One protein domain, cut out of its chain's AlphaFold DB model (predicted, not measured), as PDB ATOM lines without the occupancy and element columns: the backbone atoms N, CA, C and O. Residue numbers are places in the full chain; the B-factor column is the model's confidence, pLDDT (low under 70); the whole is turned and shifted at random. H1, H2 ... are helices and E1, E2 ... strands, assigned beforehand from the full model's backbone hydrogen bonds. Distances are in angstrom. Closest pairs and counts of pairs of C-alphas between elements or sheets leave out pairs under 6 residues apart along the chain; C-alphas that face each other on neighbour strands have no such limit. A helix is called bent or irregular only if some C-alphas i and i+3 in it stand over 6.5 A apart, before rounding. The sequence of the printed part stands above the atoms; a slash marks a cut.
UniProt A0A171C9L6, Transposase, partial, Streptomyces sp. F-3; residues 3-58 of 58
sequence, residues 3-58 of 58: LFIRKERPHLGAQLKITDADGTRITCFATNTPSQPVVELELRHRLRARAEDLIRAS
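This is residues 3 to 58 of the 58 residues of the protein "Transposase, partial" of Streptomyces sp. F-3 (UniProt A0A171C9L6). A long two-stranded hairpin, E1 and E2, makes a narrow ribbon with a wide loop, residues 9 to 24, at one end and a single long helix, H1, set crosswise at the other. The two parts form an L: residues 38 to 46 of H1 lie near the ribbon, chiefly E2, while residues 47 to 58, of which 47 to 57 belong to H1, stick out free. The printed part has 56 residues with two named strands and one named helix, in the order E1, E2, H1; the sheet, E1 - E2, is antiparallel and the class is mixed, helices and strands. The whole is loose, with a radius of gyration of the C-alphas of 13.7 A, and flat in outline, spanning 35 by 32 by 15 A.

Start with the sheet, where E1, residues 3 to 8, and E2, residues 25 to 31, are antiparallel neighbours and form a hairpin, with 163 degrees between their directions. Look at C-alphas 5 and 28, which face each other at 4.5 A, and then at C-alphas 8 and 25, which face each other at 5.2 A. Here N 6 and O 27 are within hydrogen-bond range at 2.8 A, and so are N 25 and O 8 at 2.9 A. Now move outward to H1, residues 38 to 57. Its closest C-alphas to E2 are those of His 45 and Phe 29, 7.3 A apart. Its closest C-alphas to E1 are those of Val 38 and Phe 4, 7.9 A apart. The centres of H1 and E2 are 12.4 A apart, and those of H1 and E1 16.1 A. Along H1, every O i to N i+4 pair is within hydrogen-bond range.

Find C-alpha 3 at (72.646, 104.549, 19.585); from there E1 runs 16.3 A to C-alpha 8 at (71.872, 96.870, 33.983). E2, residues 25 to 31, measures 20.3 A from first to last C-alpha. For H1, begin at C-alpha 38 at (80.975, 106.769, 25.467) and go 28.7 A to C-alpha 57 at (59.432, 122.577, 35.998); this helix is not bent.

The two C-alphas farthest apart are those of Asp 22 and Ser 58, at 37.4 A. Without the residues that stand free, the body has 44 residues and spans 36 by 18 by 14 A. The link from E1 to E2 is long, with 16 residues, and the link from E2 to H1 is short, with 6 residues. The printed part has no cut and ends at Ser 58, the chain's last residue. The mean pLDDT of the printed part is 92.5, and no printed residue is under 70.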
ATOM      1  N   LEU A   3      73.506 104.835  18.439       93.44
ATOM      2  CA  LEU A   3      72.646 104.549  19.585       93.44
ATOM      3  C   LEU A   3      73.446 103.749  20.609       93.44
ATOM      4  O   LEU A   3      73.891 102.639  20.325       93.44
ATOM      5  N   PHE A   4      73.581 104.299  21.810       93.44
ATOM      6  CA  PHE A   4      74.238 103.628  22.924       93.44
ATOM      7  C   PHE A   4      73.184 103.106  23.893       93.44
ATOM      8  O   PHE A   4      72.265 103.833  24.274       93.44
ATOM      9  N   ILE A   5      73.323 101.840  24.288       93.25
ATOM     10  CA  ILE A   5      72.383 101.142  25.168       93.25
ATOM     11  C   ILE A   5      73.151 100.570  26.358       93.25
ATOM     12  O   ILE A   5      74.137  99.854  26.188       93.25
ATOM     13  N   ARG A   6      72.670 100.861  27.566       91.62
ATOM     14  CA  ARG A   6      73.138 100.266  28.820       91.62
ATOM     15  C   ARG A   6      72.077  99.310  29.349       91.62
ATOM     16  O   ARG A   6      70.943  99.728  29.586       91.62
ATOM     17  N   LYS A   7      72.467  98.048  29.538       93.56
ATOM     18  CA  LYS A   7      71.658  96.988  30.151       93.56
ATOM     19  C   LYS A   7      72.219  96.692  31.542       93.56
ATOM     20  O   LYS A   7      73.356  96.245  31.666       93.56
ATOM     21  N   GLU A   8      71.441  96.972  32.583       92.81
ATOM     22  CA  GLU A   8      71.872  96.870  33.983       92.81
ATOM     23  C   GLU A   8      70.842  96.121  34.831       92.81
ATOM     24  O   GLU A   8      69.641  96.404  34.776       92.81
ATOM     25  N   ARG A   9      71.299  95.168  35.651       93.81
ATOM     26  CA  ARG A   9      70.401  94.419  36.536       93.81
ATOM     27  C   ARG A   9      69.837  95.355  37.612       93.81
ATOM     28  O   ARG A   9      70.622  95.976  38.331       93.81
ATOM     29  N   PRO A  10      68.506  95.471  37.756       93.44
ATOM     30  CA  PRO A  10      67.936  96.280  38.821       93.44
ATOM     31  C   PRO A  10      68.229  95.686  40.198       93.44
ATOM     32  O   PRO A  10      68.319  94.469  40.367       93.44
ATOM     33  N   HIS A  11      68.330  96.559  41.199       88.88
ATOM     34  CA  HIS A  11      68.312  96.143  42.597       88.88
ATOM     35  C   HIS A  11      66.908  95.669  42.999       88.88
ATOM     36  O   HIS A  11      65.905  96.063  42.397       88.88
ATOM     37  N   LEU A  12      66.835  94.835  44.039       91.12
ATOM     38  CA  LEU A  12      65.569  94.389  44.623       91.12
ATOM     39  C   LEU A  12      64.704  95.595  45.018       91.12
ATOM     40  O   LEU A  12      65.175  96.507  45.692       91.12
ATOM     41  N   GLY A  13      63.444  95.595  44.577       89.06
ATOM     42  CA  GLY A  13      62.490  96.674  44.848       89.06
ATOM     43  C   GLY A  13      62.582  97.884  43.910       89.06
ATOM     44  O   GLY A  13      61.797  98.818  44.067       89.06
ATOM     45  N   ALA A  14      63.482  97.884  42.919       90.88
ATOM     46  CA  ALA A  14      63.535  98.958  41.932       90.88
ATOM     47  C   ALA A  14      62.234  99.017  41.114       90.88
ATOM     48  O   ALA A  14      61.918  98.096  40.362       90.88
ATOM     49  N   GLN A  15      61.508 100.131  41.204       89.75
ATOM     50  CA  GLN A  15      60.350 100.386  40.349       89.75
ATOM     51  C   GLN A  15      60.828 100.933  39.002       89.75
ATOM     52  O   GLN A  15      61.297 102.069  38.902       89.75
ATOM     53  N   LEU A  16      60.762 100.101  37.963       89.06
ATOM     54  CA  LEU A  16      61.162 100.468  36.607       89.06
ATOM     55  C   LEU A  16      59.935 100.792  35.759       89.06
ATOM     56  O   LEU A  16      58.949 100.066  35.791       89.06
ATOM     57  N   LYS A  17      60.018 101.869  34.969       85.12
ATOM     58  CA  LYS A  17      58.983 102.213  33.979       85.12
ATOM     59  C   LYS A  17      59.157 101.461  32.659       85.12
ATOM     60  O   LYS A  17      58.182 101.245  31.955       85.12
ATOM     61  N   ILE A  18      60.398 101.116  32.314       87.25
ATOM     62  CA  ILE A  18      60.770 100.435  31.073       87.25
ATOM     63  C   ILE A  18      61.784  99.345  31.426       87.25
ATOM     64  O   ILE A  18      62.761  99.604  32.135       87.25
ATOM     65  N   THR A  19      61.538  98.139  30.925       92.81
ATOM     66  CA  THR A  19      62.384  96.953  31.083       92.81
ATOM     67  C   THR A  19      62.476  96.207  29.765       92.81
ATOM     68  O   THR A  19      61.563  96.295  28.942       92.81
ATOM     69  N   ASP A  20      63.558  95.460  29.567       90.50
ATOM     70  CA  ASP A  20      63.584  94.448  28.509       90.50
ATOM     71  C   ASP A  20      62.784  93.191  28.899       90.50
ATOM     72  O   ASP A  20      62.208  93.108  29.989       90.50
ATOM     73  N   ALA A  21      62.747  92.210  27.992       93.19
ATOM     74  CA  ALA A  21      62.054  90.935  28.190       93.19
ATOM     75  C   ALA A  21      62.581  90.127  29.391       93.19
ATOM     76  O   ALA A  21      61.846  89.317  29.949       93.19
ATOM     77  N   ASP A  22      63.820  90.385  29.817       91.31
ATOM     78  CA  ASP A  22      64.465  89.709  30.943       91.31
ATOM     79  C   ASP A  22      64.278  90.477  32.269       91.31
ATOM     80  O   ASP A  22      64.852  90.109  33.295       91.31
ATOM     81  N   GLY A  23      63.520  91.580  32.267       90.75
ATOM     82  CA  GLY A  23      63.325  92.434  33.443       90.75
ATOM     83  C   GLY A  23      64.535  93.313  33.780       90.75
ATOM     84  O   GLY A  23      64.649  93.827  34.895       90.75
ATOM     85  N   THR A  24      65.456  93.501  32.837       93.44
ATOM     86  CA  THR A  24      66.660  94.312  33.025       93.44
ATOM     87  C   THR A  24      66.358  95.788  32.769       93.44
ATOM     88  O   THR A  24      65.551  96.134  31.903       93.44
ATOM     89  N   ARG A  25      67.021  96.690  33.508       93.25
ATOM     90  CA  ARG A  25      66.919  98.127  33.244       93.25
ATOM     91  C   ARG A  25      67.655  98.437  31.950       93.25
ATOM     92  O   ARG A  25      68.853  98.174  31.844       93.25
ATOM     93  N   ILE A  26      66.943  99.054  31.013       93.50
ATOM     94  CA  ILE A  26      67.518  99.579  29.781       93.50
ATOM     95  C   ILE A  26      67.539 101.101  29.848       93.50
ATOM     96  O   ILE A  26      66.523 101.733  30.136       93.50
ATOM     97  N   THR A  27      68.701 101.684  29.564       91.06
ATOM     98  CA  THR A  27      68.857 103.132  29.375       91.06
ATOM     99  C   THR A  27      69.550 103.369  28.045       91.06
ATOM    100  O   THR A  27      70.523 102.683  27.735       91.06
ATOM    101  N   CYS A  28      69.067 104.320  27.251       92.50
ATOM    102  CA  CYS A  28      69.632 104.591  25.935       92.50
ATOM    103  C   CYS A  28      69.740 106.085  25.644       92.50
ATOM    104  O   CYS A  28      68.921 106.879  26.109       92.50
ATOM    105  N   PHE A  29      70.722 106.450  24.825       93.12
ATOM    106  CA  PHE A  29      70.810 107.774  24.223       93.12
ATOM    107  C   PHE A  29      71.301 107.661  22.780       93.12
ATOM    108  O   PHE A  29      72.142 106.819  22.456       93.12
ATOM    109  N   ALA A  30      70.757 108.511  21.913       93.88
ATOM    110  CA  ALA A  30      71.166 108.619  20.522       93.88
ATOM    111  C   ALA A  30      71.988 109.892  20.323       93.88
ATOM    112  O   ALA A  30      71.668 110.941  20.888       93.88
ATOM    113  N   THR A  31      73.032 109.806  19.506       94.75
ATOM    114  CA  THR A  31      73.873 110.955  19.174       94.75
ATOM    115  C   THR A  31      74.361 110.898  17.732       94.75
ATOM    116  O   THR A  31      74.529 109.832  17.142       94.75
ATOM    117  N   ASN A  32      74.576 112.073  17.147       94.44
ATOM    118  CA  ASN A  32      75.255 112.225  15.860       94.44
ATOM    119  C   ASN A  32      76.709 112.672  16.026       94.44
ATOM    120  O   ASN A  32      77.380 112.889  15.023       94.44
ATOM    121  N   THR A  33      77.181 112.830  17.264       92.50
ATOM    122  CA  THR A  33      78.541 113.279  17.559       92.50
ATOM    123  C   THR A  33      79.513 112.111  17.394       92.50
ATOM    124  O   THR A  33      79.460 111.189  18.208       92.50
ATOM    125  N   PRO A  34      80.397 112.131  16.381       86.44
ATOM    126  CA  PRO A  34      81.307 111.024  16.135       86.44
ATOM    127  C   PRO A  34      82.523 111.072  17.071       86.44
ATOM    128  O   PRO A  34      82.937 112.141  17.520       86.44
ATOM    129  N   SER A  35      83.165 109.915  17.265       81.50
ATOM    130  CA  SER A  35      84.540 109.793  17.793       81.50
ATOM    131  C   SER A  35      84.778 110.405  19.180       81.50
ATOM    132  O   SER A  35      85.786 111.073  19.408       81.50
ATOM    133  N   GLN A  36      83.868 110.170  20.127       89.69
ATOM    134  CA  GLN A  36      84.047 110.581  21.523       89.69
ATOM    135  C   GLN A  36      83.872 109.398  22.477       89.69
ATOM    136  O   GLN A  36      83.090 108.490  22.185       89.69
ATOM    137  N   PRO A  37      84.568 109.388  23.629       93.75
ATOM    138  CA  PRO A  37      84.386 108.341  24.623       93.75
ATOM    139  C   PRO A  37      82.923 108.249  25.068       93.75
ATOM    140  O   PRO A  37      82.303 109.253  25.424       93.75
ATOM    141  N   VAL A  38      82.384 107.028  25.112       92.38
ATOM    142  CA  VAL A  38      80.975 106.769  25.467       92.38
ATOM    143  C   VAL A  38      80.599 107.389  26.813       92.38
ATOM    144  O   VAL A  38      79.517 107.951  26.953       92.38
ATOM    145  N   VAL A  39      81.510 107.351  27.789       93.06
ATOM    146  CA  VAL A  39      81.300 107.923  29.129       93.06
ATOM    147  C   VAL A  39      81.108 109.442  29.079       93.06
ATOM    148  O   VAL A  39      80.283 109.992  29.808       93.06
ATOM    149  N   GLU A  40      81.843 110.131  28.207       95.19
ATOM    150  CA  GLU A  40      81.744 111.582  28.062       95.19
ATOM    151  C   GLU A  40      80.435 111.984  27.373       95.19
ATOM    152  O   GLU A  40      79.760 112.926  27.801       95.19
ATOM    153  N   LEU A  41      80.038 111.224  26.347       94.69
ATOM    154  CA  LEU A  41      78.739 111.373  25.697       94.69
ATOM    155  C   LEU A  41      77.601 111.154  26.703       94.69
ATOM    156  O   LEU A  41      76.709 111.998  26.817       94.69
ATOM    157  N   GLU A  42      77.663 110.079  27.490       93.62
ATOM    158  CA  GLU A  42      76.664 109.761  28.512       93.62
ATOM    159  C   GLU A  42      76.524 110.897  29.539       93.62
ATOM    160  O   GLU A  42      75.407 111.328  29.841       93.62
ATOM    161  N   LEU A  43      77.646 111.437  30.034       94.94
ATOM    162  CA  LEU A  43      77.642 112.569  30.961       94.94
ATOM    163  C   LEU A  43      76.938 113.789  30.354       94.94
ATOM    164  O   LEU A  43      76.050 114.364  30.989       94.94
ATOM    165  N   ARG A  44      77.297 114.171  29.123       95.06
ATOM    166  CA  ARG A  44      76.685 115.325  28.451       95.06
ATOM    167  C   ARG A  44      75.185 115.146  28.244       95.06
ATOM    168  O   ARG A  44      74.426 116.071  28.533       95.06
ATOM    169  N   HIS A  45      74.747 113.963  27.818       94.88
ATOM    170  CA  HIS A  45      73.323 113.669  27.654       94.88
ATOM    171  C   HIS A  45      72.562 113.745  28.984       94.88
ATOM    172  O   HIS A  45      71.487 114.342  29.038       94.88
ATOM    173  N   ARG A  46      73.133 113.227  30.081       94.88
ATOM    174  CA  ARG A  46      72.521 113.327  31.418       94.88
ATOM    175  C   ARG A  46      72.412 114.770  31.907       94.88
ATOM    176  O   ARG A  46      71.398 115.128  32.501       94.88
ATOM    177  N   LEU A  47      73.437 115.593  31.679       97.06
ATOM    178  CA  LEU A  47      73.405 117.012  32.044       97.06
ATOM    179  C   LEU A  47      72.344 117.772  31.246       97.06
ATOM    180  O   LEU A  47      71.610 118.575  31.821       97.06
ATOM    181  N   ARG A  48      72.221 117.483  29.948       95.81
ATOM    182  CA  ARG A  48      71.205 118.114  29.109       95.81
ATOM    183  C   ARG A  48      69.785 117.726  29.518       95.81
ATOM    184  O   ARG A  48      68.965 118.623  29.674       95.81
ATOM    185  N   ALA A  49      69.528 116.444  29.776       94.62
ATOM    186  CA  ALA A  49      68.227 115.991  30.273       94.62
ATOM    187  C   ALA A  49      67.837 116.709  31.577       94.62
ATOM    188  O   ALA A  49      66.725 117.205  31.700       94.62
ATOM    189  N   ARG A  50      68.784 116.876  32.515       96.25
ATOM    190  CA  ARG A  50      68.545 117.646  33.749       96.25
ATOM    191  C   ARG A  50      68.191 119.105  33.478       96.25
ATOM    192  O   ARG A  50      67.309 119.640  34.136       96.25
ATOM    193  N   ALA A  51      68.888 119.759  32.552       97.94
ATOM    194  CA  ALA A  51      68.584 121.142  32.192       97.94
ATOM    195  C   ALA A  51      67.182 121.264  31.570       97.94
ATOM    196  O   ALA A  51      66.435 122.176  31.911       97.94
ATOM    197  N   GLU A  52      66.807 120.326  30.699       97.19
ATOM    198  CA  GLU A  52      65.474 120.264  30.089       97.19
ATOM    199  C   GLU A  52      64.376 120.003  31.133       97.19
ATOM    200  O   GLU A  52      63.324 120.641  31.083       97.19
ATOM    201  N   ASP A  53      64.634 119.130  32.112       96.50
ATOM    202  CA  ASP A  53      63.726 118.879  33.237       96.50
ATOM    203  C   ASP A  53      63.537 120.131  34.106       96.50
ATOM    204  O   ASP A  53      62.413 120.440  34.502       96.50
ATOM    205  N   LEU A  54      64.612 120.884  34.367       97.19
ATOM    206  CA  LEU A  54      64.548 122.142  35.118       97.19
ATOM    207  C   LEU A  54      63.708 123.199  34.394       97.19
ATOM    208  O   LEU A  54      62.872 123.835  35.026       97.19
ATOM    209  N   ILE A  55      63.893 123.352  33.080       96.81
ATOM    210  CA  ILE A  55      63.109 124.288  32.257       96.81
ATOM    211  C   ILE A  55      61.630 123.882  32.208       96.81
ATOM    212  O   ILE A  55      60.755 124.732  32.141       96.81
ATOM    213  N   ARG A  56      61.324 122.582  32.228       95.06
ATOM    214  CA  ARG A  56      59.936 122.100  32.224       95.06
ATOM    215  C   ARG A  56      59.221 122.344  33.555       95.06
ATOM    216  O   ARG A  56      57.995 122.413  33.573       95.06
ATOM    217  N   ALA A  57      59.969 122.387  34.655       93.50
ATOM    218  CA  ALA A  57      59.432 122.577  35.998       93.50
ATOM    219  C   ALA A  57      59.237 124.055  36.386       93.50
ATOM    220  O   ALA A  57      58.581 124.315  37.396       93.50
ATOM    221  N   SER A  58      59.814 124.994  35.626       76.62
ATOM    222  CA  SER A  58      59.595 126.443  35.752       76.62
ATOM    223  C   SER A  58      58.386 126.908  34.954       76.62
ATOM    224  O   SER A  58      57.619 127.730  35.495       76.62
TER     225      SER A  58